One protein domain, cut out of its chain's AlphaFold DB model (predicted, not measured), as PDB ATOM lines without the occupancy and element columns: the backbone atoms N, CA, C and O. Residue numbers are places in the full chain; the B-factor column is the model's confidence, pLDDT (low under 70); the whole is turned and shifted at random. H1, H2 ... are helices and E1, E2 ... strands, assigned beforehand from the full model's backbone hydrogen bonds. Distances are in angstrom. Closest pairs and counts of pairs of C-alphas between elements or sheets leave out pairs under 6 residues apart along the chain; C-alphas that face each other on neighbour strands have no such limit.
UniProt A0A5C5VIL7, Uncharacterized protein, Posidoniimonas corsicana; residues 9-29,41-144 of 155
ATOM      1  N   SER A   9     180.588 163.834 248.945       88.94
ATOM      2  CA  SER A   9     181.821 163.309 249.556       88.94
ATOM      3  C   SER A   9     182.575 162.323 248.659       88.94
ATOM      4  O   SER A   9     183.783 162.464 248.455       88.94
ATOM      5  N   VAL A  10     181.857 161.370 248.057       91.06
ATOM      6  CA  VAL A  10     182.426 160.391 247.120       91.06
ATOM      7  C   VAL A  10     182.992 161.081 245.883       91.06
ATOM      8  O   VAL A  10     184.120 160.799 245.486       91.06
ATOM      9  N   THR A  11     182.232 162.001 245.285       91.62
ATOM     10  CA  THR A  11     182.660 162.731 244.087       91.62
ATOM     11  C   THR A  11     183.854 163.629 244.381       91.62
ATOM     12  O   THR A  11     184.803 163.648 243.605       91.62
ATOM     13  N   HIS A  12     183.866 164.308 245.527       91.81
ATOM     14  CA  HIS A  12     184.981 165.158 245.927       91.81
ATOM     15  C   HIS A  12     186.280 164.363 246.053       91.81
ATOM     16  O   HIS A  12     187.312 164.799 245.556       91.81
ATOM     17  N   GLY A  13     186.221 163.162 246.635       91.69
ATOM     18  CA  GLY A  13     187.378 162.270 246.724       91.69
ATOM     19  C   GLY A  13     187.876 161.734 245.374       91.69
ATOM     20  O   GLY A  13     188.964 161.168 245.316       91.69
ATOM     21  N   GLN A  14     187.102 161.888 244.297       93.00
ATOM     22  CA  GLN A  14     187.437 161.410 242.949       93.00
ATOM     23  C   GLN A  14     187.935 162.516 242.018       93.00
ATOM     24  O   GLN A  14     188.443 162.211 240.938       93.00
ATOM     25  N   ILE A  15     187.812 163.782 242.415       91.06
ATOM     26  CA  ILE A  15     188.259 164.928 241.627       91.06
ATOM     27  C   ILE A  15     189.687 165.274 242.049       91.06
ATOM     28  O   ILE A  15     189.960 165.541 243.214       91.06
ATOM     29  N   ALA A  16     190.605 165.261 241.086       89.50
ATOM     30  CA  ALA A  16     191.976 165.716 241.286       89.50
ATOM     31  C   ALA A  16     192.036 167.250 241.383       89.50
ATOM     32  O   ALA A  16     192.722 167.794 242.245       89.50
ATOM     33  N   MET A  17     191.312 167.944 240.499       88.50
ATOM     34  CA  MET A  17     191.262 169.405 240.451       88.50
ATOM     35  C   MET A  17     190.042 169.889 239.657       88.50
ATOM     36  O   MET A  17     189.653 169.257 238.677       88.50
ATOM     37  N   GLY A  18     189.469 171.035 240.026       87.75
ATOM     38  CA  GLY A  18     188.408 171.707 239.271       87.75
ATOM     39  C   GLY A  18     187.082 171.775 240.026       87.75
ATOM     40  O   GLY A  18     187.055 171.736 241.253       87.75
ATOM     41  N   LEU A  19     185.977 171.921 239.293       86.62
ATOM     42  CA  LEU A  19     184.639 172.058 239.874       86.62
ATOM     43  C   LEU A  19     183.925 170.709 239.953       86.62
ATOM     44  O   LEU A  19     183.923 169.944 238.989       86.62
ATOM     45  N   CYS A  20     183.267 170.452 241.080       88.44
ATOM     46  CA  CYS A  20     182.338 169.340 241.212       88.44
ATOM     47  C   CYS A  20     181.108 169.570 240.314       88.44
ATOM     48  O   CYS A  20     180.434 170.585 240.488       88.44
ATOM     49  N   PRO A  21     180.744 168.631 239.419       85.06
ATOM     50  CA  PRO A  21     179.624 168.811 238.486       85.06
ATOM     51  C   PRO A  21     178.242 168.789 239.158       85.06
ATOM     52  O   PRO A  21     177.233 169.020 238.500       85.06
ATOM     53  N   TRP A  22     178.177 168.461 240.452       85.00
ATOM     54  CA  TRP A  22     176.920 168.299 241.185       85.00
ATOM     55  C   TRP A  22     176.595 169.475 242.108       85.00
ATOM     56  O   TRP A  22     175.423 169.764 242.332       85.00
ATOM     57  N   CYS A  23     177.616 170.124 242.672       88.19
ATOM     58  CA  CYS A  23     177.454 171.178 243.678       88.19
ATOM     59  C   CYS A  23     178.293 172.433 243.405       88.19
ATOM     60  O   CYS A  23     178.316 173.331 244.243       88.19
ATOM     61  N   ASP A  24     179.015 172.474 242.280       85.81
ATOM     62  CA  ASP A  24     179.906 173.567 241.873       85.81
ATOM     63  C   ASP A  24     181.025 173.899 242.882       85.81
ATOM     64  O   ASP A  24     181.654 174.955 242.803       85.81
ATOM     65  N   ALA A  25     181.319 172.993 243.825       86.06
ATOM     66  CA  ALA A  25     182.430 173.156 244.756       86.06
ATOM     67  C   ALA A  25     183.774 173.108 244.015       86.06
ATOM     68  O   ALA A  25     184.024 172.193 243.227       86.06
ATOM     69  N   GLU A  26     184.649 174.072 244.294       87.75
ATOM     70  CA  GLU A  26     186.015 174.111 243.772       87.75
ATOM     71  C   GLU A  26     186.927 173.231 244.627       87.75
ATOM     72  O   GLU A  26     187.059 173.427 245.836       87.75
ATOM     73  N   LEU A  27     187.528 172.233 243.985       86.06
ATOM     74  CA  LEU A  27     188.372 171.225 244.602       86.06
ATOM     75  C   LEU A  27     189.786 171.345 244.041       86.06
ATOM     76  O   LEU A  27     190.004 171.422 242.832       86.06
ATOM     77  N   SER A  28     190.754 171.351 244.945       75.31
ATOM     78  CA  SER A  28     192.179 171.451 244.657       75.31
ATOM     79  C   SER A  28     192.888 170.502 245.614       75.31
ATOM     80  O   SER A  28     192.741 170.642 246.828       75.31
ATOM     81  N   SER A  29     193.644 169.531 245.097       58.12
ATOM     82  CA  SER A  29     194.617 168.812 245.918       58.12
ATOM     83  C   SER A  29     195.767 169.780 246.219       58.12
ATOM     84  O   SER A  29     196.626 169.991 245.369       58.12
ATOM     85  N   THR A  41     189.190 177.692 233.112       49.69
ATOM     86  CA  THR A  41     188.549 176.700 232.251       49.69
ATOM     87  C   THR A  41     187.782 175.769 233.185       49.69
ATOM     88  O   THR A  41     188.359 175.204 234.108       49.69
ATOM     89  N   ARG A  42     186.467 175.650 232.986       55.94
ATOM     90  CA  ARG A  42     185.522 174.846 233.788       55.94
ATOM     91  C   ARG A  42     185.764 173.333 233.653       55.94
ATOM     92  O   ARG A  42     184.830 172.575 233.426       55.94
ATOM     93  N   LYS A  43     187.017 172.883 233.681       68.50
ATOM     94  CA  LYS A  43     187.385 171.500 233.399       68.50
ATOM     95  C   LYS A  43     187.593 170.773 234.722       68.50
ATOM     96  O   LYS A  43     188.519 171.074 235.466       68.50
ATOM     97  N   CYS A  44     186.684 169.851 235.020       84.12
ATOM     98  CA  CYS A  44     186.839 168.894 236.102       84.12
ATOM     99  C   CYS A  44     187.881 167.850 235.684       84.12
ATOM    100  O   CYS A  44     187.737 167.205 234.645       84.12
ATOM    101  N   PHE A  45     188.942 167.700 236.470       87.19
ATOM    102  CA  PHE A  45     189.969 166.683 236.278       87.19
ATOM    103  C   PHE A  45     189.726 165.544 237.261       87.19
ATOM    104  O   PHE A  45     189.833 165.722 238.474       87.19
ATOM    105  N   TRP A  46     189.402 164.366 236.736       91.06
ATOM    106  CA  TRP A  46     189.114 163.172 237.527       91.06
ATOM    107  C   TRP A  46     190.385 162.379 237.826       91.06
ATOM    108  O   TRP A  46     191.251 162.222 236.966       91.06
ATOM    109  N   SER A  47     190.481 161.836 239.038       93.81
ATOM    110  CA  SER A  47     191.541 160.913 239.438       93.81
ATOM    111  C   SER A  47     191.113 159.475 239.163       93.81
ATOM    112  O   SER A  47     190.344 158.876 239.918       93.81
ATOM    113  N   THR A  48     191.641 158.887 238.090       93.06
ATOM    114  CA  THR A  48     191.371 157.486 237.725       93.06
ATOM    115  C   THR A  48     191.824 156.518 238.817       93.06
ATOM    116  O   THR A  48     191.150 155.520 239.063       93.06
ATOM    117  N   THR A  49     192.905 156.838 239.536       94.25
ATOM    118  CA  THR A  49     193.358 156.083 240.711       94.25
ATOM    119  C   THR A  49     192.325 156.122 241.832       94.25
ATOM    120  O   THR A  49     191.940 155.070 242.338       94.25
ATOM    121  N   ALA A  50     191.819 157.308 242.191       94.44
ATOM    122  CA  ALA A  50     190.813 157.428 243.243       94.44
ATOM    123  C   ALA A  50     189.503 156.719 242.865       94.44
ATOM    124  O   ALA A  50     188.896 156.041 243.694       94.44
ATOM    125  N   MET A  51     189.096 156.805 241.596       95.31
ATOM    126  CA  MET A  51     187.936 156.077 241.079       95.31
ATOM    127  C   MET A  51     188.158 154.557 241.108       95.31
ATOM    128  O   MET A  51     187.271 153.818 241.533       95.31
ATOM    129  N   ALA A  52     189.346 154.072 240.732       95.81
ATOM    130  CA  ALA A  52     189.687 152.652 240.805       95.81
ATOM    131  C   ALA A  52     189.599 152.107 242.238       95.81
ATOM    132  O   ALA A  52     189.053 151.016 242.434       95.81
ATOM    133  N   THR A  53     190.081 152.878 243.221       96.06
ATOM    134  CA  THR A  53     189.969 152.565 244.654       96.06
ATOM    135  C   THR A  53     188.517 152.608 245.129       96.06
ATOM    136  O   THR A  53     188.071 151.711 245.841       96.06
ATOM    137  N   ALA A  54     187.734 153.604 244.709       95.56
ATOM    138  CA  ALA A  54     186.323 153.704 245.081       95.56
ATOM    139  C   ALA A  54     185.493 152.517 244.558       95.56
ATOM    140  O   ALA A  54     184.598 152.043 245.258       95.56
ATOM    141  N   LEU A  55     185.842 151.962 243.392       96.25
ATOM    142  CA  LEU A  55     185.256 150.726 242.856       96.25
ATOM    143  C   LEU A  55     185.627 149.453 243.644       96.25
ATOM    144  O   LEU A  55     185.080 148.391 243.365       96.25
ATOM    145  N   GLU A  56     186.526 149.522 244.626       95.69
ATOM    146  CA  GLU A  56     186.840 148.406 245.540       95.69
ATOM    147  C   GLU A  56     186.134 148.536 246.887       95.69
ATOM    148  O   GLU A  56     186.198 147.626 247.717       95.69
ATOM    149  N   ASN A  57     185.437 149.651 247.115       96.38
ATOM    150  CA  ASN A  57     184.793 149.916 248.387       96.38
ATOM    151  C   ASN A  57     183.747 148.840 248.716       96.38
ATOM    152  O   ASN A  57     183.036 148.338 247.838       96.38
ATOM    153  N   LEU A  58     183.624 148.496 250.002       94.94
ATOM    154  CA  LEU A  58     182.648 147.511 250.446       94.94
ATOM    155  C   LEU A  58     181.207 147.962 250.169       94.94
ATOM    156  O   LEU A  58     180.384 147.143 249.741       94.94
ATOM    157  N   ASP A  59     180.937 149.254 250.325       94.38
ATOM    158  CA  ASP A  59     179.642 149.867 250.081       94.38
ATOM    159  C   ASP A  59     179.341 149.963 248.578       94.38
ATOM    160  O   ASP A  59     180.050 150.604 247.799       94.38
ATOM    161  N   SER A  60     178.254 149.317 248.154       94.25
ATOM    162  CA  SER A  60     177.772 149.411 246.776       94.25
ATOM    163  C   SER A  60     177.312 150.813 246.380       94.25
ATOM    164  O   SER A  60     177.361 151.119 245.195       94.25
ATOM    165  N   GLY A  61     176.890 151.657 247.325       93.12
ATOM    166  CA  GLY A  61     176.517 153.047 247.069       93.12
ATOM    167  C   GLY A  61     177.695 153.864 246.543       93.12
ATOM    168  O   GLY A  61     177.566 154.528 245.515       93.12
ATOM    169  N   ILE A  62     178.869 153.718 247.165       94.75
ATOM    170  CA  ILE A  62     180.117 154.360 246.719       94.75
ATOM    171  C   ILE A  62     180.500 153.868 245.319       94.75
ATOM    172  O   ILE A  62     180.799 154.674 244.434       94.75
ATOM    173  N   ARG A  63     180.428 152.553 245.075       95.94
ATOM    174  CA  ARG A  63     180.728 151.983 243.749       95.94
ATOM    175  C   ARG A  63     179.753 152.481 242.679       95.94
ATOM    176  O   ARG A  63     180.188 152.917 241.620       95.94
ATOM    177  N   SER A  64     178.449 152.497 242.962       94.50
ATOM    178  CA  SER A  64     177.417 153.026 242.055       94.50
ATOM    179  C   SER A  64     177.599 154.516 241.747       94.50
ATOM    180  O   SER A  64     177.475 154.917 240.589       94.50
ATOM    181  N   ALA A  65     177.920 155.332 242.755       92.50
ATOM    182  CA  ALA A  65     178.218 156.751 242.560       92.50
ATOM    183  C   ALA A  65     179.454 156.937 241.667       92.50
ATOM    184  O   ALA A  65     179.425 157.724 240.727       92.50
ATOM    185  N   THR A  66     180.495 156.129 241.883       95.38
ATOM    186  CA  THR A  66     181.706 156.137 241.048       95.38
ATOM    187  C   THR A  66     181.397 155.822 239.587       95.38
ATOM    188  O   THR A  66     181.864 156.528 238.700       95.38
ATOM    189  N   VAL A  67     180.567 154.807 239.318       95.56
ATOM    190  CA  VAL A  67     180.140 154.478 237.945       95.56
ATOM    191  C   VAL A  67     179.370 155.633 237.306       95.56
ATOM    192  O   VAL A  67     179.569 155.926 236.133       95.56
ATOM    193  N   THR A  68     178.538 156.329 238.081       92.31
ATOM    194  CA  THR A  68     177.801 157.507 237.599       92.31
ATOM    195  C   THR A  68     178.755 158.649 237.236       92.31
ATOM    196  O   THR A  68     178.599 159.266 236.186       92.31
ATOM    197  N   ASN A  69     179.791 158.872 238.050       92.31
ATOM    198  CA  ASN A  69     180.815 159.888 237.813       92.31
ATOM    199  C   ASN A  69     181.672 159.619 236.561       92.31
ATOM    200  O   ASN A  69     182.197 160.559 235.978       92.31
ATOM    201  N   LEU A  70     181.788 158.369 236.095       92.62
ATOM    202  CA  LEU A  70     182.534 158.045 234.865       92.62
ATOM    203  C   LEU A  70     181.872 158.576 233.586       92.62
ATOM    204  O   LEU A  70     182.515 158.616 232.543       92.62
ATOM    205  N   VAL A  71     180.596 158.963 233.653       89.25
ATOM    206  CA  VAL A  71     179.770 159.322 232.487       89.25
ATOM    207  C   VAL A  71     179.076 160.676 232.631       89.25
ATOM    208  O   VAL A  71     178.068 160.952 231.969       89.25
ATOM    209  N   VAL A  72     179.562 161.514 233.542       86.31
ATOM    210  CA  VAL A  72     179.117 162.907 233.655       86.31
ATOM    211  C   VAL A  72     179.665 163.740 232.505       86.31
ATOM    212  O   VAL A  72     180.641 163.372 231.850       86.31
ATOM    213  N   GLU A  73     179.025 164.878 232.259       74.00
ATOM    214  CA  GLU A  73     179.573 165.889 231.364       74.00
ATOM    215  C   GLU A  73     180.953 166.309 231.895       74.00
ATOM    216  O   GLU A  73     181.101 166.630 233.074       74.00
ATOM    217  N   HIS A  74     181.980 166.215 231.045       77.81
ATOM    218  CA  HIS A  74     183.393 166.352 231.432       77.81
ATOM    219  C   HIS A  74     183.930 165.248 232.362       77.81
ATOM    220  O   HIS A  74     184.806 165.508 233.188       77.81
ATOM    221  N   GLY A  75     183.429 164.016 232.229       82.38
ATOM    222  CA  GLY A  75     184.036 162.810 232.797       82.38
ATOM    223  C   GLY A  75     185.465 162.541 232.289       82.38
ATOM    224  O   GLY A  75     185.968 163.263 231.420       82.38
ATOM    225  N   PRO A  76     186.151 161.513 232.824       86.38
ATOM    226  CA  PRO A  76     187.445 161.085 232.298       86.38
ATOM    227  C   PRO A  76     187.337 160.656 230.827       86.38
ATOM    228  O   PRO A  76     186.263 160.296 230.348       86.38
ATOM    229  N   GLU A  77     188.466 160.672 230.116       88.25
ATOM    230  CA  GLU A  77     188.531 160.196 228.729       88.25
ATOM    231  C   GLU A  77     188.022 158.751 228.609       88.25
ATOM    232  O   GLU A  77     188.196 157.936 229.521       88.25
ATOM    233  N   VAL A  78     187.411 158.417 227.467       88.69
ATOM    234  CA  VAL A  78     186.790 157.101 227.229       88.69
ATOM    235  C   VAL A  78     187.787 155.961 227.458       88.69
ATOM    236  O   VAL A  78     187.461 154.978 228.123       88.69
ATOM    237  N   SER A  79     189.026 156.126 226.989       87.50
ATOM    238  CA  SER A  79     190.128 155.175 227.182       87.50
ATOM    239  C   SER A  79     190.409 154.880 228.662       87.50
ATOM    240  O   SER A  79     190.653 153.732 229.033       87.50
ATOM    241  N   ALA A  80     190.311 155.891 229.528       89.06
ATOM    242  CA  ALA A  80     190.472 155.759 230.971       89.06
ATOM    243  C   ALA A  80     189.216 155.199 231.664       89.06
ATOM    244  O   ALA A  80     189.324 154.499 232.675       89.06
ATOM    245  N   ALA A  81     188.026 155.475 231.127       92.31
ATOM    246  CA  ALA A  81     186.760 154.987 231.666       92.31
ATOM    247  C   ALA A  81     186.527 153.490 231.387       92.31
ATOM    248  O   ALA A  81     186.010 152.787 232.256       92.31
ATOM    249  N   ILE A  82     186.935 152.976 230.221       92.38
ATOM    250  CA  ILE A  82     186.749 151.569 229.812       92.38
ATOM    251  C   ILE A  82     187.242 150.549 230.856       92.38
ATOM    252  O   ILE A  82     186.441 149.695 231.253       92.38
ATOM    253  N   PRO A  83     188.493 150.592 231.360       92.88
ATOM    254  CA  PRO A  83     188.957 149.605 232.337       92.88
ATOM    255  C   PRO A  83     188.185 149.687 233.665       92.88
ATOM    256  O   PRO A  83     187.930 148.661 234.303       92.88
ATOM    257  N   LEU A  84     187.746 150.885 234.064       94.88
ATOM    258  CA  LEU A  84     186.949 151.103 235.274       94.88
ATOM    259  C   LEU A  84     185.519 150.564 235.110       94.88
ATOM    260  O   LEU A  84     185.014 149.862 235.989       94.88
ATOM    261  N   LEU A  85     184.888 150.810 233.962       94.88
ATOM    262  CA  LEU A  85     183.565 150.276 233.636       94.88
ATOM    263  C   LEU A  85     183.593 148.760 233.436       94.88
ATOM    264  O   LEU A  85     182.679 148.079 233.885       94.88
ATOM    265  N   SER A  86     184.667 148.207 232.869       93.94
ATOM    266  CA  SER A  86     184.894 146.759 232.772       93.94
ATOM    267  C   SER A  86     184.938 146.087 234.148       93.94
ATOM    268  O   SER A  86     184.347 145.021 234.349       93.94
ATOM    269  N   LYS A  87     185.574 146.731 235.136       93.25
ATOM    270  CA  LYS A  87     185.550 146.277 236.533       93.25
ATOM    271  C   LYS A  87     184.134 146.326 237.110       93.25
ATOM    272  O   LYS A  87     183.680 145.333 237.675       93.25
ATOM    273  N   ALA A  88     183.422 147.436 236.921       94.81
ATOM    274  CA  ALA A  88     182.043 147.594 237.388       94.81
ATOM    275  C   ALA A  88     181.059 146.617 236.711       94.81
ATOM    276  O   ALA A  88     180.095 146.167 237.329       94.81
ATOM    277  N   PHE A  89     181.336 146.208 235.473       91.88
ATOM    278  CA  PHE A  89     180.563 145.202 234.743       91.88
ATOM    279  C   PHE A  89     180.600 143.823 235.418       91.88
ATOM    280  O   PHE A  89     179.655 143.040 235.325       91.88
ATOM    281  N   LYS A  90     181.687 143.530 236.140       92.12
ATOM    282  CA  LYS A  90     181.887 142.294 236.911       92.12
ATOM    283  C   LYS A  90     181.562 142.473 238.397       92.12
ATOM    284  O   LYS A  90     181.901 141.609 239.204       92.12
ATOM    285  N   ASP A  91     180.927 143.584 238.780       96.12
ATOM    286  CA  ASP A  91     180.645 143.880 240.181       96.12
ATOM    287  C   ASP A  91     179.698 142.849 240.804       96.12
ATOM    288  O   ASP A  91     178.772 142.332 240.176       96.12
ATOM    289  N   ARG A  92     179.892 142.587 242.096       95.00
ATOM    290  CA  ARG A  92     179.031 141.696 242.884       95.00
ATOM    291  C   ARG A  92     177.589 142.197 243.006       95.00
ATOM    292  O   ARG A  92     176.665 141.390 243.066       95.00
ATOM    293  N   SER A  93     177.380 143.511 243.025       96.44
ATOM    294  CA  SER A  93     176.061 144.134 243.120       96.44
ATOM    295  C   SER A  93     175.388 144.189 241.745       96.44
ATOM    296  O   SER A  93     175.940 144.820 240.842       96.44
ATOM    297  N   PRO A  94     174.178 143.619 241.576       95.88
ATOM    298  CA  PRO A  94     173.413 143.743 240.335       95.88
ATOM    299  C   PRO A  94     173.227 145.197 239.897       95.88
ATOM    300  O   PRO A  94     173.501 145.531 238.753       95.88
ATOM    301  N   ARG A  95     172.913 146.088 240.846       93.81
ATOM    302  CA  ARG A  95     172.735 147.519 240.577       93.81
ATOM    303  C   ARG A  95     173.978 148.173 239.969       93.81
ATOM    304  O   ARG A  95     173.852 149.042 239.117       93.81
ATOM    305  N   VAL A  96     175.175 147.797 240.423       95.62
ATOM    306  CA  VAL A  96     176.427 148.361 239.888       95.62
ATOM    307  C   VAL A  96     176.679 147.846 238.471       95.62
ATOM    308  O   VAL A  96     177.085 148.631 237.619       95.62
ATOM    309  N   ARG A  97     176.377 146.569 238.197       95.69
ATOM    310  CA  ARG A  97     176.485 146.003 236.844       95.69
ATOM    311  C   ARG A  97     175.534 146.682 235.861       95.69
ATOM    312  O   ARG A  97     175.964 147.057 234.775       95.69
ATOM    313  N   ASP A  98     174.285 146.905 236.266       94.31
ATOM    314  CA  ASP A  98     173.284 147.579 235.430       94.31
ATOM    315  C   ASP A  98     173.702 149.025 235.121       94.31
ATOM    316  O   ASP A  98     173.618 149.478 233.980       94.31
ATOM    317  N   LEU A  99     174.233 149.737 236.124       94.94
ATOM    318  CA  LEU A  99     174.798 151.073 235.925       94.94
ATOM    319  C   LEU A  99     176.004 151.052 234.983       94.94
ATOM    320  O   LEU A  99     176.133 151.955 234.164       94.94
ATOM    321  N   ALA A 100     176.873 150.043 235.074       95.25
ATOM    322  CA  ALA A 100     178.027 149.916 234.188       95.25
ATOM    323  C   ALA A 100     177.596 149.700 232.731       95.25
ATOM    324  O   ALA A 100     178.166 150.314 231.832       95.25
ATOM    325  N   HIS A 101     176.565 148.884 232.497       93.44
ATOM    326  CA  HIS A 101     175.990 148.697 231.165       93.44
ATOM    327  C   HIS A 101     175.424 150.010 230.609       93.44
ATOM    328  O   HIS A 101     175.840 150.451 229.540       93.44
ATOM    329  N   GLY A 102     174.569 150.702 231.373       92.31
ATOM    330  CA  GLY A 102     174.016 151.994 230.948       92.31
ATOM    331  C   GLY A 102     175.081 153.084 230.760       92.31
ATOM    332  O   GLY A 102     174.952 153.951 229.898       92.31
ATOM    333  N   ALA A 103     176.167 153.038 231.532       93.75
ATOM    334  CA  ALA A 103     177.310 153.929 231.362       93.75
ATOM    335  C   ALA A 103     178.036 153.680 230.029       93.75
ATOM    336  O   ALA A 103     178.317 154.631 229.302       93.75
ATOM    337  N   LEU A 104     178.287 152.417 229.674       92.69
ATOM    338  CA  LEU A 104     178.901 152.048 228.396       92.69
ATOM    339  C   LEU A 104     178.016 152.410 227.203       92.69
ATOM    340  O   LEU A 104     178.539 152.865 226.191       92.69
ATOM    341  N   GLU A 105     176.695 152.277 227.330       91.00
ATOM    342  CA  GLU A 105     175.755 152.734 226.302       91.00
ATOM    343  C   GLU A 105     175.853 154.247 226.079       91.00
ATOM    344  O   GLU A 105     175.934 154.699 224.938       91.00
ATOM    345  N   ARG A 106     175.900 155.038 227.158       90.12
ATOM    346  CA  ARG A 106     176.032 156.501 227.073       90.12
ATOM    347  C   ARG A 106     177.371 156.937 226.482       90.12
ATOM    348  O   ARG A 106     177.384 157.858 225.673       90.12
ATOM    349  N   LEU A 107     178.474 156.281 226.853       90.19
ATOM    350  CA  LEU A 107     179.773 156.525 226.212       90.19
ATOM    351  C   LEU A 107     179.726 156.143 224.731       90.19
ATOM    352  O   LEU A 107     180.152 156.933 223.898       90.19
ATOM    353  N   GLY A 108     179.114 154.993 224.421       89.12
ATOM    354  CA  GLY A 108     178.763 154.513 223.079       89.12
ATOM    355  C   GLY A 108     178.166 155.598 222.184       89.12
ATOM    356  O   GLY A 108     178.596 155.801 221.051       89.12
ATOM    357  N   GLN A 109     177.194 156.330 222.723       87.69
ATOM    358  CA  GLN A 109     176.469 157.378 222.005       87.69
ATOM    359  C   GLN A 109     177.283 158.654 221.762       87.69
ATOM    360  O   GLN A 109     176.931 159.442 220.886       87.69
ATOM    361  N   GLY A 110     178.338 158.873 222.549       86.12
ATOM    362  CA  GLY A 110     179.196 160.053 222.476       86.12
ATOM    363  C   GLY A 110     180.518 159.839 221.739       86.12
ATOM    364  O   GLY A 110     181.265 160.804 221.599       86.12
ATOM    365  N   LEU A 111     180.827 158.617 221.289       88.94
ATOM    366  CA  LEU A 111     182.080 158.336 220.583       88.94
ATOM    367  C   LEU A 111     182.129 158.994 219.211       88.94
ATOM    368  O   LEU A 111     181.163 158.969 218.445       88.94
ATOM    369  N   SER A 112     183.308 159.498 218.864       88.31
ATOM    370  CA  SER A 112     183.628 159.839 217.484       88.31
ATOM    371  C   SER A 112     183.872 158.583 216.635       88.31
ATOM    372  O   SER A 112     184.189 157.504 217.140       88.31
ATOM    373  N   ALA A 113     183.770 158.731 215.311       87.75
ATOM    374  CA  ALA A 113     184.031 157.634 214.380       87.75
ATOM    375  C   ALA A 113     185.479 157.127 214.433       87.75
ATOM    376  O   ALA A 113     185.715 155.943 214.195       87.75
ATOM    377  N   ASP A 114     186.433 158.004 214.746       88.62
ATOM    378  CA  ASP A 114     187.843 157.633 214.834       88.62
ATOM    379  C   ASP A 114     188.136 156.864 216.125       88.62
ATOM    380  O   ASP A 114     188.794 155.829 216.064       88.62
ATOM    381  N   GLU A 115     187.569 157.277 217.264       89.12
ATOM    382  CA  GLU A 115     187.676 156.515 218.517       89.12
ATOM    383  C   GLU A 115     186.978 155.152 218.416       89.12
ATOM    384  O   GLU A 115     187.513 154.142 218.867       89.12
ATOM    385  N   ALA A 116     185.796 155.094 217.794       89.94
ATOM    386  CA  ALA A 116     185.094 153.830 217.583       89.94
ATOM    387  C   ALA A 116     185.891 152.873 216.681       89.94
ATOM    388  O   ALA A 116     185.891 151.665 216.921       89.94
ATOM    389  N   ARG A 117     186.582 153.402 215.661       89.62
ATOM    390  CA  ARG A 117     187.466 152.613 214.794       89.62
ATOM    391  C   ARG A 117     188.669 152.085 215.566       89.62
ATOM    392  O   ARG A 117     188.898 150.883 215.541       89.62
ATOM    393  N   ASP A 118     189.370 152.947 216.297       90.50
ATOM    394  CA  ASP A 118     190.544 152.553 217.084       90.50
ATOM    395  C   ASP A 118     190.211 151.459 218.117       90.50
ATOM    396  O   ASP A 118     190.917 150.454 218.229       90.50
ATOM    397  N   LEU A 119     189.071 151.596 218.806       89.00
ATOM    398  CA  LEU A 119     188.564 150.582 219.734       89.00
ATOM    399  C   LEU A 119     188.179 149.265 219.046       89.00
ATOM    400  O   LEU A 119     188.310 148.200 219.650       89.00
ATOM    401  N   ALA A 120     187.671 149.319 217.813       88.62
ATOM    402  CA  ALA A 120     187.328 148.126 217.043       88.62
ATOM    403  C   ALA A 120     188.581 147.396 216.537       88.62
ATOM    404  O   ALA A 120     188.639 146.168 216.625       88.62
ATOM    405  N   ASP A 121     189.584 148.141 216.072       90.50
ATOM    406  CA  ASP A 121     190.845 147.604 215.555       90.50
ATOM    407  C   ASP A 121     191.633 146.870 216.654       90.50
ATOM    408  O   ASP A 121     192.197 145.804 216.410       90.50
ATOM    409  N   HIS A 122     191.587 147.379 217.889       86.81
ATOM    410  CA  HIS A 122     192.271 146.801 219.052       86.81
ATOM    411  C   HIS A 122     191.335 146.024 219.995       86.81
ATOM    412  O   HIS A 122     191.642 145.827 221.176       86.81
ATOM    413  N   LEU A 123     190.174 145.571 219.507       85.19
ATOM    414  CA  LEU A 123     189.136 144.969 220.351       85.19
ATOM    415  C   LEU A 123     189.627 143.739 221.131       85.19
ATOM    416  O   LEU A 123     189.317 143.595 222.314       85.19
ATOM    417  N   LEU A 124     190.362 142.845 220.463       78.56
ATOM    418  CA  LEU A 124     190.832 141.585 221.054       78.56
ATOM    419  C   LEU A 124     191.980 141.790 222.051       78.56
ATOM    420  O   LEU A 124     192.160 140.967 222.946       78.56
ATOM    421  N   ASP A 125     192.699 142.904 221.934       80.50
ATOM    422  CA  ASP A 125     193.823 143.254 222.804       80.50
ATOM    423  C   ASP A 125     193.391 144.135 223.992       80.50
ATOM    424  O   ASP A 125     194.171 144.401 224.910       80.50
ATOM    425  N   SER A 126     192.130 144.581 224.007       70.88
ATOM    426  CA  SER A 126     191.628 145.555 224.974       70.88
ATOM    427  C   SER A 126     191.298 144.936 226.344       70.88
ATOM    428  O   SER A 126     190.468 144.018 226.440       70.88
ATOM    429  N   PRO A 127     191.837 145.474 227.459       64.25
ATOM    430  CA  PRO A 127     191.412 145.083 228.797       64.25
ATOM    431  C   PRO A 127     189.944 145.474 228.995       64.25
ATOM    432  O   PRO A 127     189.589 146.646 229.078       64.25
ATOM    433  N   GLY A 128     189.070 144.471 229.088       77.44
ATOM    434  CA  GLY A 128     187.628 144.708 229.115       77.44
ATOM    435  C   GLY A 128     186.949 144.624 227.754       77.44
ATOM    436  O   GLY A 128     185.978 145.337 227.539       77.44
ATOM    437  N   GLU A 129     187.398 143.715 226.888       84.56
ATOM    438  CA  GLU A 129     186.739 143.294 225.638       84.56
ATOM    439  C   GLU A 129     185.199 143.345 225.693       84.56
ATOM    440  O   GLU A 129     184.567 143.916 224.811       84.56
ATOM    441  N   LEU A 130     184.567 142.800 226.745       86.00
ATOM    442  CA  LEU A 130     183.104 142.832 226.900       86.00
ATOM    443  C   LEU A 130     182.540 144.253 227.036       86.00
ATOM    444  O   LEU A 130     181.499 144.556 226.459       86.00
ATOM    445  N   ALA A 131     183.227 145.119 227.781       88.38
ATOM    446  CA  ALA A 131     182.842 146.514 227.931       88.38
ATOM    447  C   ALA A 131     183.000 147.269 226.604       88.38
ATOM    448  O   ALA A 131     182.083 147.979 226.198       88.38
ATOM    449  N   VAL A 132     184.111 147.044 225.891       89.25
ATOM    450  CA  VAL A 132     184.353 147.640 224.567       89.25
ATOM    451  C   VAL A 132     183.312 147.160 223.554       89.25
ATOM    452  O   VAL A 132     182.736 147.979 222.847       89.25
ATOM    453  N   ARG A 133     182.973 145.864 223.533       91.19
ATOM    454  CA  ARG A 133     181.879 145.337 222.697       91.19
ATOM    455  C   ARG A 133     180.544 146.003 223.007       91.19
ATOM    456  O   ARG A 133     179.853 146.403 222.080       91.19
ATOM    457  N   SER A 134     180.180 146.117 224.284       90.12
ATOM    458  CA  SER A 134     178.925 146.761 224.699       90.12
ATOM    459  C   SER A 134     178.855 148.215 224.228       90.12
ATOM    460  O   SER A 134     177.838 148.651 223.696       90.12
ATOM    461  N   LEU A 135     179.956 148.947 224.389       91.25
ATOM    462  CA  LEU A 135     180.098 150.335 223.964       91.25
ATOM    463  C   LEU A 135     180.026 150.474 222.434       91.25
ATOM    464  O   LEU A 135     179.290 151.321 221.933       91.25
ATOM    465  N   LEU A 136     180.710 149.608 221.679       91.50
ATOM    466  CA  LEU A 136     180.664 149.609 220.213       91.50
ATOM    467  C   LEU A 136     179.283 149.217 219.676       91.50
ATOM    468  O   LEU A 136     178.819 149.807 218.707       91.50
ATOM    469  N   LEU A 137     178.587 148.267 220.311       90.56
ATOM    470  CA  LEU A 137     177.201 147.941 219.959       90.56
ATOM    471  C   LEU A 137     176.288 149.156 220.127       90.56
ATOM    472  O   LEU A 137     175.459 149.414 219.258       90.56
ATOM    473  N   ALA A 138     176.453 149.923 221.207       89.06
ATOM    474  CA  ALA A 138     175.704 151.157 221.406       89.06
ATOM    475  C   ALA A 138     176.033 152.214 220.338       89.06
ATOM    476  O   ALA A 138     175.110 152.825 219.800       89.06
ATOM    477  N   TYR A 139     177.309 152.368 219.968       90.25
ATOM    478  CA  TYR A 139     177.733 153.240 218.866       90.25
ATOM    479  C   TYR A 139     177.097 152.828 217.522       90.25
ATOM    480  O   TYR A 139     176.464 153.642 216.854       90.25
ATOM    481  N   TYR A 140     177.186 151.551 217.134       85.69
ATOM    482  CA  TYR A 140     176.664 151.070 215.847       85.69
ATOM    483  C   TYR A 140     175.133 150.993 215.791       85.69
ATOM    484  O   TYR A 140     174.549 151.221 214.729       85.69
ATOM    485  N   ASN A 141     174.455 150.731 216.912       82.38
ATOM    486  CA  ASN A 141     172.990 150.716 216.958       82.38
ATOM    487  C   ASN A 141     172.381 152.099 216.670       82.38
ATOM    488  O   ASN A 141     171.277 152.162 216.126       82.38
ATOM    489  N   LEU A 142     173.106 153.201 216.913       61.44
ATOM    490  CA  LEU A 142     172.688 154.542 216.475       61.44
ATOM    491  C   LEU A 142     172.653 154.697 214.943       61.44
ATOM    492  O   LEU A 142     171.875 155.496 214.425       61.44
ATOM    493  N   GLY A 143     173.421 153.891 214.200       51.69
ATOM    494  CA  GLY A 143     173.399 153.851 212.733       51.69
ATOM    495  C   GLY A 143     172.132 153.223 212.138       51.69
ATOM    496  O   GLY A 143     171.881 153.367 210.945       51.69
ATOM    497  N   SER A 144     171.289 152.581 212.955       47.62
ATOM    498  CA  SER A 144     170.025 151.969 212.502       47.62
ATOM    499  C   SER A 144     168.870 152.975 212.371       47.62
ATOM    500  O   SER A 144     167.798 152.616 211.888       47.62
TER     501      SER A 144
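What this domain is: This is residues 9 to 29 and 41 to 144 of the 155 residues of an uncharacterized protein of Posidoniimonas corsicana (UniProt A0A5C5VIL7). Three helical hairpins, H2 with H3, H4 with H5, and H6 with H7, follow one another along the longest axis, the first two nearly aligned and the last turned steeply against H5. A small two-stranded hairpin, E1 and E2, with the short H1 beside it, makes the end next to H2 and H3. The printed part has 125 residues, with seven named helices and two named strands in the order H1 E1 E2 H2 H3 H4 H5 H6 H7; the sheet is antiparallel and the class is mostly helix. It is compact, with a radius of gyration of the C-alphas of 14.4 A and spans of 40 by 36 by 25 A.

Where its parts are: Start at the sheet: E1 is residues 15 to 19 and E2 residues 26 to 28. H1, residues 9 to 12, begins at C-alpha 9, (181.821, 163.309, 249.556). Beyond the cut come H2, residues 48 to 54, and H3, residues 60 to 69, 14.1 A long. H4, residues 78 to 89, is 15.4 A long. Find C-alpha 94 at (173.413, 143.743, 240.335); from there H5 runs 24.9 A to residue 110. H6 is residues 113 to 121, and H7, residues 129 to 144, runs 23.0 A to C-alpha 144 at (170.025, 151.969, 212.502).

How they stand to each other: In the hairpin of E1 and E2, look for N 18 and O 27, 2.9 A apart and within hydrogen-bond range. Residues 15 to 17 of E1 also pair antiparallel with residues 45 to 46. H1 touches H3, closest at the C-alphas of Val 10 and Ile 62, 6.5 A. H3, H4 and H5 form an up and down bundle, each helix running against the one before. H3 and H5 touch at Ser 64 and Val 96, whose C-alphas are 5.2 A apart, at a shallow tilt of 3 degrees. H2 and H4 only just touch, with 3 pairs of C-alphas within 8 A, closest at Ala 52 and Leu 84, 6.4 A. H5 and H7 touch at a steep tilt of 50 degrees, with the C-alphas of Gly 108 and Leu 135 closest, 4.5 A. H6 touches H7, closest at the C-alphas of Ala 116 and Leu 136, 6.7 A, and is apart from H4. Every O i to N i+4 pair is within hydrogen-bond range in H2, H3, H5 and H6, against 6 of 8 in H4 and 9 of 12 in H7; H1 is too short for such a pair.

The domain as a whole: The C-alphas farthest apart, those of Ser 29 and Ser 144, are 44.8 A apart. Residues 30 to 40 are not printed, and C-alphas 29 and 41 stand 16.9 A apart across the cut. Of the links that are printed whole, none is long. The mean pLDDT of the printed part is 88.0; look for values under 70 at residues 29, 41 to 43, 127 and 142 to 144.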